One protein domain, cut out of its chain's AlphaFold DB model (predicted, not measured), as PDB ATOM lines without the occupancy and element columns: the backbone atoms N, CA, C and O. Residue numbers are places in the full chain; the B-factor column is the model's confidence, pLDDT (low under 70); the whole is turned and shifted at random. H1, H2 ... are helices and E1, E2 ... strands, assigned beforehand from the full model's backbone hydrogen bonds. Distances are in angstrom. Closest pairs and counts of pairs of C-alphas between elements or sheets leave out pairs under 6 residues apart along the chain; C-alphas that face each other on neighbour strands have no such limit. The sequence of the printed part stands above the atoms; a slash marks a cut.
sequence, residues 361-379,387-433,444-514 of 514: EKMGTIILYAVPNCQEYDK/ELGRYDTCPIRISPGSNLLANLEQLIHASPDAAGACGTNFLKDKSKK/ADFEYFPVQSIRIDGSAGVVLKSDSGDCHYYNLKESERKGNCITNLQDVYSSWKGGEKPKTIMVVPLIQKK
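What this domain is: This is residues 361 to 379, 387 to 433 and 444 to 514 of the 514 residues of an uncharacterized protein of Parcubacteria group bacterium ADurb.Bin216 (UniProt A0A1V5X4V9). Two small sheets, E3-E9-E7-E8 and E2-E1-E6, lie face to face as a sandwich with the strands of the one sheet crossed over those of the other, and a two-stranded ribbon, E4 and E5, lies at one end of the long axis. H1 lies over the edge strand E3, while the short H2 and H3 only graze the sandwich. The printed part has 137 residues with three named helices and nine named strands in the order E1 E2 E3 H1 E4 E5 E6 E7 E8 H2 H3 E9; the three sheets are antiparallel, and the class is mixed, with 61 residues, under half, in named elements. It is compact, with a radius of gyration of the C-alphas of 15.0 A, yet elongated, spanning 56 by 36 by 31 A.

Where its parts are: E1, residues 364 to 369, begins at C-alpha 364 (128.841, 154.032, 111.490) and is 16.3 A long. E2 is residues 393 to 398, 15.8 A; E3 is 405 to 407; H1 is 408 to 413; E4 is 427 to 429, and E5 is 446 to 448. E6, residues 453 to 458, is 16.5 A long, E7, 460 to 465, 16.3 A, and E8, 471 to 475, 13.5 A. H2 is residues 476 to 479 and H3 is 489 to 495, 10.0 A. E9, residues 504 to 509, is 16.2 A long and ends at C-alpha 509 (134.553, 148.732, 114.287).

How they stand to each other: In the sandwich, the facing parts are 9.5 A centre to centre. E1 is the inner strand between E2, with N 396 and O 366 at 2.7 A, and E6, with N 367 and O 455 at 2.8 A. In the other sheet N 505 and O 406 of E9 and E3 are 3.3 A apart, N 463 and O 506 of E7 and E9 2.8 A, and N 462 and O 474 of the hairpin E7 and E8 2.8 A. H1 runs across the strands at a height over the sheet of 5.5 A. E8, H2, H3 and E9 form a split strand-helix-strand unit, two strands running the same way with E7 between them, and its crossover is right-handed. N 428 and O 447 of E4 and E5 are 2.9 A apart. In H1 and H3 every O i to N i+4 pair is within hydrogen-bond range; H2 is too short for one.

The domain as a whole: The C-alphas farthest apart, of Lys 433 and Lys 514, the chain's last residue, are 56.8 A apart. Residues 380 to 386 and 434 to 443 are not printed, with C-alpha gaps of 12.9 A and 9.3 A. The link from H1 to E4 is long. Mean pLDDT of the printed part is 71.4, and 64 residues are under 70, among them 398 to 433.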
ATOM      1  N   GLU A 361     129.794 151.627 102.049       64.75
ATOM      2  CA  GLU A 361     129.053 151.002 103.143       64.75
ATOM      3  C   GLU A 361     129.492 151.598 104.476       64.75
ATOM      4  O   GLU A 361     130.574 151.347 105.001       64.75
ATOM      5  N   LYS A 362     128.606 152.410 105.044       63.31
ATOM      6  CA  LYS A 362     128.830 153.081 106.318       63.31
ATOM      7  C   LYS A 362     128.820 152.047 107.439       63.31
ATOM      8  O   LYS A 362     127.776 151.467 107.729       63.31
ATOM      9  N   MET A 363     129.950 151.880 108.122       67.25
ATOM     10  CA  MET A 363     130.004 151.099 109.368       67.25
ATOM     11  C   MET A 363     129.342 151.826 110.533       67.25
ATOM     12  O   MET A 363     128.836 151.209 111.469       67.25
ATOM     13  N   GLY A 364     129.369 153.155 110.469       73.44
ATOM     14  CA  GLY A 364     128.841 154.032 111.490       73.44
ATOM     15  C   GLY A 364     129.254 155.481 111.262       73.44
ATOM     16  O   GLY A 364     129.922 155.828 110.284       73.44
ATOM     17  N   THR A 365     128.819 156.352 112.160       80.12
ATOM     18  CA  THR A 365     129.217 157.758 112.226       80.12
ATOM     19  C   THR A 365     129.536 158.087 113.676       80.12
ATOM     20  O   THR A 365     128.756 157.780 114.572       80.12
ATOM     21  N   ILE A 366     130.680 158.720 113.910       82.19
ATOM     22  CA  ILE A 366     130.998 159.329 115.199       82.19
ATOM     23  C   ILE A 366     130.698 160.808 115.086       82.19
ATOM     24  O   ILE A 366     131.174 161.457 114.166       82.19
ATOM     25  N   ILE A 367     129.921 161.360 116.006       85.31
ATOM     26  CA  ILE A 367     129.609 162.788 116.022       85.31
ATOM     27  C   ILE A 367     130.269 163.393 117.255       85.31
ATOM     28  O   ILE A 367     129.939 163.032 118.384       85.31
ATOM     29  N   LEU A 368     131.215 164.302 117.040       86.06
ATOM     30  CA  LEU A 368     131.852 165.083 118.098       86.06
ATOM     31  C   LEU A 368     130.986 166.307 118.406       86.06
ATOM     32  O   LEU A 368     130.530 166.969 117.476       86.06
ATOM     33  N   TYR A 369     130.789 166.634 119.681       86.06
ATOM     34  CA  TYR A 369     130.011 167.795 120.122       86.06
ATOM     35  C   TYR A 369     130.881 168.741 120.953       86.06
ATOM     36  O   TYR A 369     131.641 168.304 121.826       86.06
ATOM     37  N   ALA A 370     130.732 170.046 120.721       81.50
ATOM     38  CA  ALA A 370     131.369 171.095 121.528       81.50
ATOM     39  C   ALA A 370     130.670 171.325 122.883       81.50
ATOM     40  O   ALA A 370     131.199 172.021 123.748       81.50
ATOM     41  N   VAL A 371     129.487 170.734 123.065       81.94
ATOM     42  CA  VAL A 371     128.644 170.810 124.265       81.94
ATOM     43  C   VAL A 371     128.490 169.423 124.898       81.94
ATOM     44  O   VAL A 371     128.709 168.414 124.215       81.94
ATOM     45  N   PRO A 372     128.139 169.320 126.191       83.50
ATOM     46  CA  PRO A 372     127.942 168.027 126.829       83.50
ATOM     47  C   PRO A 372     126.597 167.405 126.409       83.50
ATOM     48  O   PRO A 372     125.727 168.047 125.820       83.50
ATOM     49  N   ASN A 373     126.412 166.136 126.759       84.50
ATOM     50  CA  ASN A 373     125.198 165.336 126.578       84.50
ATOM     51  C   ASN A 373     124.756 165.126 125.119       84.50
ATOM     52  O   ASN A 373     123.590 164.811 124.888       84.50
ATOM     53  N   CYS A 374     125.655 165.304 124.144       86.94
ATOM     54  CA  CYS A 374     125.374 165.218 122.705       86.94
ATOM     55  C   CYS A 374     124.135 166.015 122.291       86.94
ATOM     56  O   CYS A 374     123.379 165.610 121.404       86.94
ATOM     57  N   GLN A 375     123.893 167.128 122.983       83.50
ATOM     58  CA  GLN A 375     122.769 167.991 122.683       83.50
ATOM     59  C   GLN A 375     123.078 168.756 121.405       83.50
ATOM     60  O   GLN A 375     124.145 169.347 121.254       83.50
ATOM     61  N   GLU A 376     122.127 168.752 120.479       76.44
ATOM     62  CA  GLU A 376     122.144 169.733 119.407       76.44
ATOM     63  C   GLU A 376     121.847 171.102 120.011       76.44
ATOM     64  O   GLU A 376     120.948 171.260 120.843       76.44
ATOM     65  N   TYR A 377     122.631 172.095 119.616       69.62
ATOM     66  CA  TYR A 377     122.468 173.447 120.112       69.62
ATOM     67  C   TYR A 377     121.135 174.038 119.636       69.62
ATOM     68  O   TYR A 377     120.846 174.107 118.436       69.62
ATOM     69  N   ASP A 378     120.312 174.489 120.580       70.94
ATOM     70  CA  ASP A 378     119.026 175.112 120.280       70.94
ATOM     71  C   ASP A 378     119.242 176.561 119.819       70.94
ATOM     72  O   ASP A 378     119.361 177.492 120.623       70.94
ATOM     73  N   LYS A 379     119.264 176.757 118.495       65.62
ATOM     74  CA  LYS A 379     119.442 178.070 117.845       65.62
ATOM     75  C   LYS A 379     118.430 179.126 118.306       65.62
ATOM     76  O   LYS A 379     118.691 180.316 118.140       65.62
ATOM     77  N   GLU A 387     129.077 184.416 120.227       53.97
ATOM     78  CA  GLU A 387     130.467 184.148 120.653       53.97
ATOM     79  C   GLU A 387     130.927 182.683 120.512       53.97
ATOM     80  O   GLU A 387     132.120 182.394 120.647       53.97
ATOM     81  N   LEU A 388     130.010 181.756 120.239       52.19
ATOM     82  CA  LEU A 388     130.289 180.348 119.954       52.19
ATOM     83  C   LEU A 388     130.019 180.147 118.456       52.19
ATOM     84  O   LEU A 388     128.968 180.547 117.968       52.19
ATOM     85  N   GLY A 389     130.995 179.655 117.692       51.97
ATOM     86  CA  GLY A 389     130.909 179.560 116.227       51.97
ATOM     87  C   GLY A 389     129.659 178.820 115.721       51.97
ATOM     88  O   GLY A 389     129.007 178.086 116.446       51.97
ATOM     89  N   ARG A 390     129.319 179.000 114.437       54.41
ATOM     90  CA  ARG A 390     128.060 178.551 113.791       54.41
ATOM     91  C   ARG A 390     127.765 177.034 113.789       54.41
ATOM     92  O   ARG A 390     126.767 176.641 113.180       54.41
ATOM     93  N   TYR A 391     128.596 176.192 114.396       57.06
ATOM     94  CA  TYR A 391     128.548 174.744 114.207       57.06
ATOM     95  C   TYR A 391     128.991 173.990 115.470       57.06
ATOM     96  O   TYR A 391     130.170 173.968 115.805       57.06
ATOM     97  N   ASP A 392     128.043 173.333 116.139       69.75
ATOM     98  CA  ASP A 392     128.256 172.690 117.450       69.75
ATOM     99  C   ASP A 392     128.583 171.195 117.371       69.75
ATOM    100  O   ASP A 392     128.839 170.550 118.394       69.75
ATOM    101  N   THR A 393     128.557 170.631 116.160       78.12
ATOM    102  CA  THR A 393     128.779 169.208 115.914       78.12
ATOM    103  C   THR A 393     129.737 168.971 114.755       78.12
ATOM    104  O   THR A 393     129.811 169.748 113.801       78.12
ATOM    105  N   CYS A 394     130.459 167.856 114.823       78.88
ATOM    106  CA  CYS A 394     131.233 167.344 113.710       78.88
ATOM    107  C   CYS A 394     131.014 165.842 113.505       78.88
ATOM    108  O   CYS A 394     131.511 165.034 114.294       78.88
ATOM    109  N   PRO A 395     130.298 165.452 112.437       77.62
ATOM    110  CA  PRO A 395     130.139 164.059 112.064       77.62
ATOM    111  C   PRO A 395     131.377 163.545 111.312       77.62
ATOM    112  O   PRO A 395     131.613 163.892 110.156       77.62
ATOM    113  N   ILE A 396     132.115 162.646 111.947       75.62
ATOM    114  CA  ILE A 396     133.176 161.832 111.361       75.62
ATOM    115  C   ILE A 396     132.550 160.535 110.844       75.62
ATOM    116  O   ILE A 396     131.998 159.730 111.599       75.62
ATOM    117  N   ARG A 397     132.624 160.322 109.532       74.19
ATOM    118  CA  ARG A 397     132.118 159.097 108.903       74.19
ATOM    119  C   ARG A 397     133.148 157.981 109.030       74.19
ATOM    120  O   ARG A 397     134.322 158.196 108.747       74.19
ATOM    121  N   ILE A 398     132.690 156.793 109.422       69.69
ATOM    122  CA  ILE A 398     133.535 155.603 109.510       69.69
ATOM    123  C   ILE A 398     133.350 154.808 108.221       69.69
ATOM    124  O   ILE A 398     132.305 154.179 108.017       69.69
ATOM    125  N   SER A 399     134.360 154.858 107.358       65.62
ATOM    126  CA  SER A 399     134.394 154.060 106.133       65.62
ATOM    127  C   SER A 399     135.152 152.743 106.353       65.62
ATOM    128  O   SER A 399     136.089 152.701 107.162       65.62
ATOM    129  N   PRO A 400     134.811 151.672 105.622       59.50
ATOM    130  CA  PRO A 400     135.558 150.420 105.647       59.50
ATOM    131  C   PRO A 400     137.032 150.635 105.291       59.50
ATOM    132  O   PRO A 400     137.369 151.449 104.435       59.50
ATOM    133  N   GLY A 401     137.933 149.940 105.983       55.09
ATOM    134  CA  GLY A 401     139.379 150.029 105.761       55.09
ATOM    135  C   GLY A 401     140.036 151.296 106.313       55.09
ATOM    136  O   GLY A 401     141.265 151.387 106.313       55.09
ATOM    137  N   SER A 402     139.258 152.247 106.842       57.66
ATOM    138  CA  SER A 402     139.810 153.352 107.615       57.66
ATOM    139  C   SER A 402     140.196 152.847 109.008       57.66
ATOM    140  O   SER A 402     139.429 152.899 109.963       57.66
ATOM    141  N   ASN A 403     141.427 152.347 109.148       54.44
ATOM    142  CA  ASN A 403     142.098 152.360 110.447       54.44
ATOM    143  C   ASN A 403     142.369 153.831 110.778       54.44
ATOM    144  O   ASN A 403     143.482 154.325 110.588       54.44
ATOM    145  N   LEU A 404     141.326 154.562 111.178       57.59
ATOM    146  CA  LEU A 404     141.420 155.973 111.510       57.59
ATOM    147  C   LEU A 404     142.043 156.076 112.907       57.59
ATOM    148  O   LEU A 404     141.384 156.365 113.902       57.59
ATOM    149  N   LEU A 405     143.341 155.780 112.982       60.12
ATOM    150  CA  LEU A 405     144.184 156.302 114.041       60.12
ATOM    151  C   LEU A 405     144.439 157.760 113.685       60.12
ATOM    152  O   LEU A 405     145.430 158.092 113.036       60.12
ATOM    153  N   ALA A 406     143.484 158.611 114.021       63.38
ATOM    154  CA  ALA A 406     143.581 160.012 113.697       63.38
ATOM    155  C   ALA A 406     143.825 160.792 114.981       63.38
ATOM    156  O   ALA A 406     143.126 160.638 115.988       63.38
ATOM    157  N   ASN A 407     144.857 161.629 114.944       63.91
ATOM    158  CA  ASN A 407     145.025 162.630 115.977       63.91
ATOM    159  C   ASN A 407     143.756 163.506 115.953       63.91
ATOM    160  O   ASN A 407     143.328 163.962 114.893       63.91
ATOM    161  N   LEU A 408     143.125 163.678 117.111       67.31
ATOM    162  CA  LEU A 408     141.907 164.459 117.278       67.31
ATOM    163  C   LEU A 408     142.128 165.894 116.790       67.31
ATOM    164  O   LEU A 408     141.269 166.441 116.108       67.31
ATOM    165  N   GLU A 409     143.311 166.460 117.041       64.25
ATOM    166  CA  GLU A 409     143.721 167.750 116.486       64.25
ATOM    167  C   GLU A 409     143.753 167.685 114.957       64.25
ATOM    168  O   GLU A 409     143.171 168.537 114.301       64.25
ATOM    169  N   GLN A 410     144.338 166.644 114.355       67.75
ATOM    170  CA  GLN A 410     144.354 166.498 112.891       67.75
ATOM    171  C   GLN A 410     142.952 166.339 112.288       67.75
ATOM    172  O   GLN A 410     142.706 166.863 111.206       67.75
ATOM    173  N   LEU A 411     142.022 165.672 112.977       66.31
ATOM    174  CA  LEU A 411     140.619 165.588 112.548       66.31
ATOM    175  C   LEU A 411     139.912 166.942 112.610       66.31
ATOM    176  O   LEU A 411     139.092 167.252 111.747       66.31
ATOM    177  N   ILE A 412     140.251 167.748 113.617       63.16
ATOM    178  CA  ILE A 412     139.762 169.120 113.770       63.16
ATOM    179  C   ILE A 412     140.418 170.055 112.732       63.16
ATOM    180  O   ILE A 412     139.780 170.995 112.264       63.16
ATOM    181  N   HIS A 413     141.671 169.797 112.346       58.06
ATOM    182  CA  HIS A 413     142.460 170.618 111.418       58.06
ATOM    183  C   HIS A 413     142.337 170.247 109.946       58.06
ATOM    184  O   HIS A 413     142.748 171.041 109.098       58.06
ATOM    185  N   ALA A 414     141.839 169.055 109.622       58.03
ATOM    186  CA  ALA A 414     141.722 168.632 108.237       58.03
ATOM    187  C   ALA A 414     140.851 169.625 107.442       58.03
ATOM    188  O   ALA A 414     139.845 170.147 107.925       58.03
ATOM    189  N   SER A 415     141.282 169.920 106.213       46.44
ATOM    190  CA  SER A 415     140.548 170.805 105.306       46.44
ATOM    191  C   SER A 415     139.145 170.238 105.049       46.44
ATOM    192  O   SER A 415     139.040 169.026 104.848       46.44
ATOM    193  N   PRO A 416     138.081 171.068 105.005       51.94
ATOM    194  CA  PRO A 416     136.698 170.624 104.776       51.94
ATOM    195  C   PRO A 416     136.495 169.776 103.505       51.94
ATOM    196  O   PRO A 416     135.529 169.020 103.433       51.94
ATOM    197  N   ASP A 417     137.415 169.851 102.540       52.47
ATOM    198  CA  ASP A 417     137.370 169.078 101.292       52.47
ATOM    199  C   ASP A 417     137.912 167.638 101.427       52.47
ATOM    200  O   ASP A 417     137.691 166.804 100.548       52.47
ATOM    201  N   ALA A 418     138.595 167.305 102.529       55.00
ATOM    202  CA  ALA A 418     138.939 165.925 102.861       55.00
ATOM    203  C   ALA A 418     137.722 165.272 103.530       55.00
ATOM    204  O   ALA A 418     137.271 165.724 104.581       55.00
ATOM    205  N   ALA A 419     137.166 164.237 102.897       45.22
ATOM    206  CA  ALA A 419     135.928 163.555 103.281       45.22
ATOM    207  C   ALA A 419     135.729 163.409 104.811       45.22
ATOM    208  O   ALA A 419     136.237 162.477 105.426       45.22
ATOM    209  N   GLY A 420     134.944 164.315 105.414       52.19
ATOM    210  CA  GLY A 420     134.535 164.245 106.825       52.19
ATOM    211  C   GLY A 420     135.247 165.180 107.811       52.19
ATOM    212  O   GLY A 420     135.122 164.956 109.012       52.19
ATOM    213  N   ALA A 421     135.976 166.204 107.361       53.88
ATOM    214  CA  ALA A 421     136.688 167.091 108.281       53.88
ATOM    215  C   ALA A 421     135.791 168.119 109.000       53.88
ATOM    216  O   ALA A 421     134.932 168.772 108.400       53.88
ATOM    217  N   CYS A 422     136.057 168.310 110.294       59.34
ATOM    218  CA  CYS A 422     135.427 169.298 111.171       59.34
ATOM    219  C   CYS A 422     135.975 170.716 110.929       59.34
ATOM    220  O   CYS A 422     136.420 171.365 111.875       59.34
ATOM    221  N   GLY A 423     136.018 171.198 109.684       60.03
ATOM    222  CA  GLY A 423     136.600 172.514 109.383       60.03
ATOM    223  C   GLY A 423     136.001 173.628 110.256       60.03
ATOM    224  O   GLY A 423     134.803 173.597 110.491       60.03
ATOM    225  N   THR A 424     136.848 174.544 110.760       53.06
ATOM    226  CA  THR A 424     136.604 175.778 111.572       53.06
ATOM    227  C   THR A 424     135.590 175.746 112.734       53.06
ATOM    228  O   THR A 424     135.520 176.708 113.500       53.06
ATOM    229  N   ASN A 425     134.865 174.652 112.944       56.19
ATOM    230  CA  ASN A 425     133.697 174.561 113.821       56.19
ATOM    231  C   ASN A 425     134.061 174.541 115.313       56.19
ATOM    232  O   ASN A 425     133.264 174.948 116.148       56.19
ATOM    233  N   PHE A 426     135.294 174.147 115.650       59.84
ATOM    234  CA  PHE A 426     135.812 174.142 117.026       59.84
ATOM    235  C   PHE A 426     136.742 175.321 117.347       59.84
ATOM    236  O   PHE A 426     137.355 175.347 118.415       59.84
ATOM    237  N   LEU A 427     136.873 176.297 116.444       57.06
ATOM    238  CA  LEU A 427     137.717 177.467 116.672       57.06
ATOM    239  C   LEU A 427     136.891 178.582 117.319       57.06
ATOM    240  O   LEU A 427     135.983 179.133 116.693       57.06
ATOM    241  N   LYS A 428     137.227 178.963 118.558       58.84
ATOM    242  CA  LYS A 428     136.776 180.246 119.098       58.84
ATOM    243  C   LYS A 428     137.613 181.342 118.460       58.84
ATOM    244  O   LYS A 428     138.821 181.414 118.690       58.84
ATOM    245  N   ASP A 429     136.972 182.207 117.683       55.59
ATOM    246  CA  ASP A 429     137.599 183.442 117.228       55.59
ATOM    247  C   ASP A 429     137.802 184.361 118.445       55.59
ATOM    248  O   ASP A 429     136.875 185.019 118.925       55.59
ATOM    249  N   LYS A 430     139.018 184.366 119.005       57.03
ATOM    250  CA  LYS A 430     139.393 185.288 120.086       57.03
ATOM    251  C   LYS A 430     139.694 186.690 119.569       57.03
ATOM    252  O   LYS A 430     139.950 187.580 120.387       57.03
ATOM    253  N   SER A 431     139.626 186.937 118.257       51.84
ATOM    254  CA  SER A 431     139.826 188.267 117.702       51.84
ATOM    255  C   SER A 431     138.614 189.163 117.999       51.84
ATOM    256  O   SER A 431     137.829 189.576 117.147       51.84
ATOM    257  N   LYS A 432     138.524 189.645 119.246       53.78
ATOM    258  CA  LYS A 432     138.139 191.048 119.414       53.78
ATOM    259  C   LYS A 432     139.139 191.802 118.559       53.78
ATOM    260  O   LYS A 432     140.296 191.852 118.957       53.78
ATOM    261  N   LYS A 433     138.715 192.287 117.383       52.75
ATOM    262  CA  LYS A 433     139.494 193.095 116.431       52.75
ATOM    263  C   LYS A 433     140.244 194.211 117.167       52.75
ATOM    264  O   LYS A 433     139.821 195.364 117.176       52.75
ATOM    265  N   ALA A 444     145.554 185.737 113.983       56.84
ATOM    266  CA  ALA A 444     144.395 185.385 114.788       56.84
ATOM    267  C   ALA A 444     144.773 184.235 115.730       56.84
ATOM    268  O   ALA A 444     144.917 183.097 115.289       56.84
ATOM    269  N   ASP A 445     144.911 184.533 117.021       57.62
ATOM    270  CA  ASP A 445     144.977 183.506 118.057       57.62
ATOM    271  C   ASP A 445     143.599 182.842 118.161       57.62
ATOM    272  O   ASP A 445     142.626 183.473 118.578       57.62
ATOM    273  N   PHE A 446     143.494 181.572 117.777       56.72
ATOM    274  CA  PHE A 446     142.287 180.776 117.986       56.72
ATOM    275  C   PHE A 446     142.433 179.941 119.261       56.72
ATOM    276  O   PHE A 446     143.464 179.309 119.484       56.72
ATOM    277  N   GLU A 447     141.397 179.914 120.105       58.47
ATOM    278  CA  GLU A 447     141.325 178.982 121.239       58.47
ATOM    279  C   GLU A 447     140.368 177.840 120.890       58.47
ATOM    280  O   GLU A 447     139.231 178.079 120.478       58.47
ATOM    281  N   TYR A 448     140.835 176.601 121.029       60.25
ATOM    282  CA  TYR A 448     140.047 175.413 120.708       60.25
ATOM    283  C   TYR A 448     138.963 175.175 121.752       60.25
ATOM    284  O   TYR A 448     139.246 175.112 122.952       60.25
ATOM    285  N   PHE A 449     137.733 174.952 121.290       61.38
ATOM    286  CA  PHE A 449     136.729 174.316 122.127       61.38
ATOM    287  C   PHE A 449     137.084 172.836 122.277       61.38
ATOM    288  O   PHE A 449     137.152 172.127 121.270       61.38
ATOM    289  N   PRO A 450     137.326 172.350 123.508       72.31
ATOM    290  CA  PRO A 450     137.520 170.928 123.713       72.31
ATOM    291  C   PRO A 450     136.229 170.214 123.316       72.31
ATOM    292  O   PRO A 450     135.139 170.664 123.672       72.31
ATOM    293  N   VAL A 451     136.348 169.093 122.606       81.56
ATOM    294  CA  VAL A 451     135.223 168.166 122.454       81.56
ATOM    295  C   VAL A 451     134.722 167.833 123.863       81.56
ATOM    296  O   VAL A 451     135.523 167.523 124.753       81.56
ATOM    297  N   GLN A 452     133.414 167.952 124.083       85.00
ATOM    298  CA  GLN A 452     132.790 167.733 125.392       85.00
ATOM    299  C   GLN A 452     131.948 166.464 125.431       85.00
ATOM    300  O   GLN A 452     131.798 165.871 126.495       85.00
ATOM    301  N   SER A 453     131.417 166.022 124.292       87.25
ATOM    302  CA  SER A 453     130.721 164.742 124.194       87.25
ATOM    303  C   SER A 453     130.894 164.111 122.815       87.25
ATOM    304  O   SER A 453     131.243 164.782 121.840       87.25
ATOM    305  N   ILE A 454     130.707 162.794 122.748       88.81
ATOM    306  CA  ILE A 454     130.870 161.997 121.527       88.81
ATOM    307  C   ILE A 454     129.659 161.088 121.392       88.81
ATOM    308  O   ILE A 454     129.365 160.320 122.302       88.81
ATOM    309  N   ARG A 455     128.976 161.131 120.250       88.00
ATOM    310  CA  ARG A 455     127.929 160.168 119.907       88.00
ATOM    311  C   ARG A 455     128.473 159.133 118.939       88.00
ATOM    312  O   ARG A 455     129.152 159.491 117.980       88.00
ATOM    313  N   ILE A 456     128.157 157.869 119.181       87.12
ATOM    314  CA  ILE A 456     128.547 156.751 118.326       87.12
ATOM    315  C   ILE A 456     127.278 156.181 117.703       87.12
ATOM    316  O   ILE A 456     126.468 155.562 118.385       87.12
ATOM    317  N   ASP A 457     127.097 156.385 116.403       84.38
ATOM    318  CA  ASP A 457     125.993 155.797 115.651       84.38
ATOM    319  C   ASP A 457     126.501 154.614 114.826       84.38
ATOM    320  O   ASP A 457     127.322 154.786 113.927       84.38
ATOM    321  N   GLY A 458     125.982 153.415 115.093       82.81
ATOM    322  CA  GLY A 458     126.356 152.184 114.387       82.81
ATOM    323  C   GLY A 458     127.330 151.300 115.164       82.81
ATOM    324  O   GLY A 458     127.680 151.580 116.306       82.81
ATOM    325  N   SER A 459     127.753 150.196 114.551       80.00
ATOM    326  CA  SER A 459     128.530 149.136 115.206       80.00
ATOM    327  C   SER A 459     130.008 149.507 115.318       80.00
ATOM    328  O   SER A 459     130.863 148.930 114.652       80.00
ATOM    329  N   ALA A 460     130.316 150.487 116.160       83.75
ATOM    330  CA  ALA A 460     131.675 150.918 116.446       83.75
ATOM    331  C   ALA A 460     131.870 151.160 117.944       83.75
ATOM    332  O   ALA A 460     130.925 151.393 118.698       83.75
ATOM    333  N   GLY A 461     133.122 151.090 118.370       87.19
ATOM    334  CA  GLY A 461     133.600 151.633 119.625       87.19
ATOM    335  C   GLY A 461     134.658 152.699 119.369       87.19
ATOM    336  O   GLY A 461     135.198 152.828 118.267       87.19
ATOM    337  N   VAL A 462     134.947 153.475 120.401       88.62
ATOM    338  CA  VAL A 462     135.914 154.567 120.372       88.62
ATOM    339  C   VAL A 462     136.922 154.340 121.484       88.62
ATOM    340  O   VAL A 462     136.538 154.182 122.637       88.62
ATOM    341  N   VAL A 463     138.209 154.352 121.154       90.12
ATOM    342  CA  VAL A 463     139.284 154.428 122.144       90.12
ATOM    343  C   VAL A 463     139.805 155.856 122.156       90.12
ATOM    344  O   VAL A 463     140.299 156.357 121.145       90.12
ATOM    345  N   LEU A 464     139.697 156.517 123.300       90.38
ATOM    346  CA  LEU A 464     140.331 157.809 123.538       90.38
ATOM    347  C   LEU A 464     141.723 157.569 124.100       90.38
ATOM    348  O   LEU A 464     141.857 156.724 124.977       90.38
ATOM    349  N   LYS A 465     142.729 158.298 123.611       89.12
ATOM    350  CA  LYS A 465     144.123 158.184 124.055       89.12
ATOM    351  C   LYS A 465     144.724 159.554 124.407       89.12
ATOM    352  O   LYS A 465     144.597 160.506 123.625       89.12
ATOM    353  N   SER A 466     145.354 159.643 125.577       87.62
ATOM    354  CA  SER A 466     146.075 160.815 126.098       87.62
ATOM    355  C   SER A 466     147.502 160.935 125.532       87.62
ATOM    356  O   SER A 466     147.966 160.056 124.798       87.62
ATOM    357  N   ASP A 467     148.210 162.012 125.893       83.00
ATOM    358  CA  ASP A 467     149.636 162.190 125.575       83.00
ATOM    359  C   ASP A 467     150.531 161.264 126.421       83.00
ATOM    360  O   ASP A 467     151.545 160.772 125.925       83.00
ATOM    361  N   SER A 468     150.138 160.957 127.666       84.25
ATOM    362  CA  SER A 468     150.802 159.941 128.501       84.25
ATOM    363  C   SER A 468     150.676 158.511 127.951       84.25
ATOM    364  O   SER A 468     151.402 157.608 128.377       84.25
ATOM    365  N   GLY A 469     149.762 158.306 126.998       86.00
ATOM    366  CA  GLY A 469     149.440 157.021 126.398       86.00
ATOM    367  C   GLY A 469     148.311 156.262 127.096       86.00
ATOM    368  O   GLY A 469     148.005 155.153 126.654       86.00
ATOM    369  N   ASP A 470     147.701 156.850 128.128       88.81
ATOM    370  CA  ASP A 470     146.515 156.329 128.805       88.81
ATOM    371  C   ASP A 470     145.321 156.320 127.853       88.81
ATOM    372  O   ASP A 470     145.098 157.246 127.072       88.81
ATOM    373  N   CYS A 471     144.549 155.249 127.920       90.88
ATOM    374  CA  CYS A 471     143.447 154.980 127.035       90.88
ATOM    375  C   CYS A 471     142.181 154.614 127.797       90.88
ATOM    376  O   CYS A 471     142.213 154.031 128.881       90.88
ATOM    377  N   HIS A 472     141.045 154.931 127.188       90.12
ATOM    378  CA  HIS A 472     139.741 154.486 127.652       90.12
ATOM    379  C   HIS A 472     138.894 154.087 126.453       90.12
ATOM    380  O   HIS A 472     138.769 154.854 125.492       90.12
ATOM    381  N   TYR A 473     138.334 152.885 126.500       90.56
ATOM    382  CA  TYR A 473     137.442 152.393 125.465       90.56
ATOM    383  C   TYR A 473     135.977 152.642 125.812       90.56
ATOM    384  O   TYR A 473     135.557 152.419 126.939       90.56
ATOM    385  N   TYR A 474     135.200 153.039 124.811       86.94
ATOM    386  CA  TYR A 474     133.756 153.200 124.887       86.94
ATOM    387  C   TYR A 474     133.089 152.410 123.771       86.94
ATOM    388  O   TYR A 474     133.478 152.513 122.605       86.94
ATOM    389  N   ASN A 475     132.036 151.668 124.104       83.69
ATOM    390  CA  ASN A 475     131.195 150.995 123.121       83.69
ATOM    391  C   ASN A 475     129.714 151.330 123.300       83.69
ATOM    392  O   ASN A 475     129.291 151.935 124.287       83.69
ATOM    393  N   LEU A 476     128.913 150.879 122.332       71.31
ATOM    394  CA  LEU A 476     127.469 151.052 122.375       71.31
ATOM    395  C   LEU A 476     126.816 150.437 123.622       71.31
ATOM    396  O   LEU A 476     125.908 151.051 124.166       71.31
ATOM    397  N   LYS A 477     127.280 149.284 124.121       68.25
ATOM    398  CA  LYS A 477     126.672 148.622 125.294       68.25
ATOM    399  C   LYS A 477     126.806 149.448 126.573       68.25
ATOM    400  O   LYS A 477     125.880 149.495 127.377       68.25
ATOM    401  N   GLU A 478     127.937 150.117 126.765       60.50
ATOM    402  CA  GLU A 478     128.093 151.075 127.863       60.50
ATOM    403  C   GLU A 478     127.270 152.339 127.622       60.50
ATOM    404  O   GLU A 478     126.689 152.889 128.563       60.50
ATOM    405  N   SER A 479     127.161 152.761 126.358       53.78
ATOM    406  CA  SER A 479     126.342 153.906 125.970       53.78
ATOM    407  C   SER A 479     124.844 153.647 126.163       53.78
ATOM    408  O   SER A 479     124.147 154.531 126.625       53.78
ATOM    409  N   GLU A 480     124.319 152.436 125.963       52.62
ATOM    410  CA  GLU A 480     122.882 152.131 126.100       52.62
ATOM    411  C   GLU A 480     122.307 152.506 127.480       52.62
ATOM    412  O   GLU A 480     121.128 152.845 127.583       52.62
ATOM    413  N   ARG A 481     123.136 152.570 128.535       56.94
ATOM    414  CA  ARG A 481     122.734 153.090 129.860       56.94
ATOM    415  C   ARG A 481     122.445 154.601 129.883       56.94
ATOM    416  O   ARG A 481     121.754 155.065 130.786       56.94
ATOM    417  N   LYS A 482     122.976 155.368 128.928       56.81
ATOM    418  CA  LYS A 482     122.855 156.832 128.771       56.81
ATOM    419  C   LYS A 482     122.426 157.268 127.349       56.81
ATOM    420  O   LYS A 482     122.424 158.462 127.056       56.81
ATOM    421  N   GLY A 483     122.035 156.327 126.484       65.56
ATOM    422  CA  GLY A 483     121.898 156.517 125.031       65.56
ATOM    423  C   GLY A 483     123.255 156.511 124.309       65.56
ATOM    424  O   GLY A 483     124.291 156.581 124.953       65.56
ATOM    425  N   ASN A 484     123.276 156.480 122.971       79.00
ATOM    426  CA  ASN A 484     124.484 156.419 122.112       79.00
ATOM    427  C   ASN A 484     125.515 157.568 122.296       79.00
ATOM    428  O   ASN A 484     126.383 157.773 121.450       79.00
ATOM    429  N   CYS A 485     125.406 158.355 123.363       83.81
ATOM    430  CA  CYS A 485     126.191 159.517 123.711       83.81
ATOM    431  C   CYS A 485     127.102 159.271 124.925       83.81
ATOM    432  O   CYS A 485     126.648 158.980 126.033       83.81
ATOM    433  N   ILE A 486     128.391 159.533 124.748       83.56
ATOM    434  CA  ILE A 486     129.359 159.743 125.822       83.56
ATOM    435  C   ILE A 486     129.158 161.174 126.326       83.56
ATOM    436  O   ILE A 486     129.673 162.130 125.750       83.56
ATOM    437  N   THR A 487     128.344 161.315 127.371       77.69
ATOM    438  CA  THR A 487     127.719 162.582 127.777       77.69
ATOM    439  C   THR A 487     128.676 163.654 128.281       77.69
ATOM    440  O   THR A 487     128.387 164.836 128.128       77.69
ATOM    441  N   ASN A 488     129.795 163.285 128.899       81.00
ATOM    442  CA  ASN A 488     130.745 164.265 129.407       81.00
ATOM    443  C   ASN A 488     132.162 163.702 129.368       81.00
ATOM    444  O   ASN A 488     132.545 162.884 130.201       81.00
ATOM    445  N   LEU A 489     132.954 164.165 128.407       83.00
ATOM    446  CA  LEU A 489     134.360 163.801 128.322       83.00
ATOM    447  C   LEU A 489     135.170 164.335 129.509       83.00
ATOM    448  O   LEU A 489     136.205 163.770 129.833       83.00
ATOM    449  N   GLN A 490     134.694 165.359 130.222       81.25
ATOM    450  CA  GLN A 490     135.368 165.838 131.427       81.25
ATOM    451  C   GLN A 490     135.399 164.782 132.539       81.25
ATOM    452  O   GLN A 490     136.396 164.694 133.257       81.25
ATOM    453  N   ASP A 491     134.365 163.937 132.632       78.81
ATOM    454  CA  ASP A 491     134.349 162.798 133.556       78.81
ATOM    455  C   ASP A 491     135.477 161.815 133.191       78.81
ATOM    456  O   ASP A 491     136.175 161.300 134.065       78.81
ATOM    457  N   VAL A 492     135.727 161.636 131.890       76.25
ATOM    458  CA  VAL A 492     136.818 160.805 131.362       76.25
ATOM    459  C   VAL A 492     138.176 161.396 131.729       76.25
ATOM    460  O   VAL A 492     139.012 160.689 132.286       76.25
ATOM    461  N   TYR A 493     138.375 162.699 131.515       78.75
ATOM    462  CA  TYR A 493     139.642 163.379 131.830       78.75
ATOM    463  C   TYR A 493     139.939 163.304 133.323       78.75
ATOM    464  O   TYR A 493     141.074 163.070 133.723       78.75
ATOM    465  N   SER A 494     138.905 163.453 134.157       80.88
ATOM    466  CA  SER A 494     139.044 163.373 135.612       80.88
ATOM    467  C   SER A 494     139.460 161.986 136.108       80.88
ATOM    468  O   SER A 494     140.029 161.878 137.192       80.88
ATOM    469  N   SER A 495     139.215 160.937 135.312       79.19
ATOM    470  CA  SER A 495     139.652 159.573 135.621       79.19
ATOM    471  C   SER A 495     141.121 159.311 135.272       79.19
ATOM    472  O   SER A 495     141.718 158.379 135.809       79.19
ATOM    473  N   TRP A 496     141.722 160.127 134.402       82.81
ATOM    474  CA  TRP A 496     143.126 159.996 134.021       82.81
ATOM    475  C   TRP A 496     144.042 160.694 135.021       82.81
ATOM    476  O   TRP A 496     143.743 161.773 135.546       82.81
ATOM    477  N   LYS A 497     145.204 160.089 135.278       78.25
ATOM    478  CA  LYS A 497     146.201 160.658 136.187       78.25
ATOM    479  C   LYS A 497     146.688 161.991 135.617       78.25
ATOM    480  O   LYS A 497     147.329 162.030 134.578       78.25
ATOM    481  N   GLY A 498     146.373 163.086 136.308       81.75
ATOM    482  CA  GLY A 498     146.782 164.437 135.907       81.75
ATOM    483  C   GLY A 498     145.744 165.228 135.108       81.75
ATOM    484  O   GLY A 498     146.023 166.371 134.755       81.75
ATOM    485  N   GLY A 499     144.545 164.683 134.860       82.19
ATOM    486  CA  GLY A 499     143.490 165.424 134.162       82.19
ATOM    487  C   GLY A 499     143.816 165.713 132.695       82.19
ATOM    488  O   GLY A 499     143.357 166.720 132.151       82.19
ATOM    489  N   GLU A 500     144.654 164.876 132.075       83.62
ATOM    490  CA  GLU A 500     145.051 165.036 130.679       83.62
ATOM    491  C   GLU A 500     143.834 164.979 129.749       83.62
ATOM    492  O   GLU A 500     142.850 164.282 130.000       83.62
ATOM    493  N   LYS A 501     143.893 165.735 128.652       81.88
ATOM    494  CA  LYS A 501     142.860 165.706 127.613       81.88
ATOM    495  C   LYS A 501     143.229 164.662 126.551       81.88
ATOM    496  O   LYS A 501     144.412 164.483 126.266       81.88
ATOM    497  N   PRO A 502     142.248 163.985 125.933       83.12
ATOM    498  CA  PRO A 502     142.473 163.064 124.838       83.12
ATOM    499  C   PRO A 502     142.998 163.854 123.658       83.12
ATOM    500  O   PRO A 502     142.436 164.883 123.276       83.12
ATOM    501  N   LYS A 503     144.050 163.329 123.053       81.56
ATOM    502  CA  LYS A 503     144.631 163.900 121.844       81.56
ATOM    503  C   LYS A 503     144.432 163.006 120.644       81.56
ATOM    504  O   LYS A 503     144.427 163.484 119.522       81.56
ATOM    505  N   THR A 504     144.245 161.709 120.857       82.94
ATOM    506  CA  THR A 504     143.991 160.758 119.776       82.94
ATOM    507  C   THR A 504     142.661 160.066 120.009       82.94
ATOM    508  O   THR A 504     142.328 159.689 121.133       82.94
ATOM    509  N   ILE A 505     141.907 159.896 118.928       83.88
ATOM    510  CA  ILE A 505     140.696 159.089 118.896       83.88
ATOM    511  C   ILE A 505     140.939 157.938 117.923       83.88
ATOM    512  O   ILE A 505     141.341 158.148 116.779       83.88
ATOM    513  N   MET A 506     140.743 156.709 118.391       84.88
ATOM    514  CA  MET A 506     140.802 155.519 117.550       84.88
ATOM    515  C   MET A 506     139.400 154.961 117.413       84.88
ATOM    516  O   MET A 506     138.717 154.705 118.405       84.88
ATOM    517  N   VAL A 507     138.978 154.767 116.175       82.81
ATOM    518  CA  VAL A 507     137.687 154.165 115.870       82.81
ATOM    519  C   VAL A 507     137.883 152.675 115.662       82.81
ATOM    520  O   VAL A 507     138.658 152.266 114.800       82.81
ATOM    521  N   VAL A 508     137.175 151.870 116.445       83.62
ATOM    522  CA  VAL A 508     137.276 150.412 116.412       83.62
ATOM    523  C   VAL A 508     135.938 149.850 115.943       83.62
ATOM    524  O   VAL A 508     134.973 149.907 116.707       83.62
ATOM    525  N   PRO A 509     135.809 149.333 114.710       79.31
ATOM    526  CA  PRO A 509     134.553 148.732 114.287       79.31
ATOM    527  C   PRO A 509     134.269 147.488 115.122       79.31
ATOM    528  O   PRO A 509     135.140 146.653 115.362       79.31
ATOM    529  N   LEU A 510     133.031 147.374 115.576       76.44
ATOM    530  CA  LEU A 510     132.566 146.237 116.342       76.44
ATOM    531  C   LEU A 510     131.881 145.256 115.410       76.44
ATOM    532  O   LEU A 510     130.896 145.580 114.745       76.44
ATOM    533  N   ILE A 511     132.370 144.023 115.411       67.44
ATOM    534  CA  ILE A 511     131.666 142.922 114.770       67.44
ATOM    535  C   ILE A 511     130.455 142.619 115.649       67.44
ATOM    536  O   ILE A 511     130.580 142.035 116.727       67.44
ATOM    537  N   GLN A 512     129.265 143.025 115.215       61.00
ATOM    538  CA  GLN A 512     128.054 142.483 115.815       61.00
ATOM    539  C   GLN A 512     127.962 141.012 115.404       61.00
ATOM    540  O   GLN A 512     127.735 140.706 114.231       61.00
ATOM    541  N   LYS A 513     128.166 140.101 116.365       57.69
ATOM    542  CA  LYS A 513     127.734 138.707 116.216       57.69
ATOM    543  C   LYS A 513     126.219 138.751 116.003       57.69
ATOM    544  O   LYS A 513     125.493 139.109 116.928       57.69
ATOM    545  N   LYS A 514     125.795 138.524 114.758       49.16
ATOM    546  CA  LYS A 514     124.383 138.385 114.391       49.16
ATOM    547  C   LYS A 514     123.765 137.168 115.056       49.16
ATOM    548  O   LYS A 514     124.497 136.163 115.205       49.16
TER     549      LYS A 514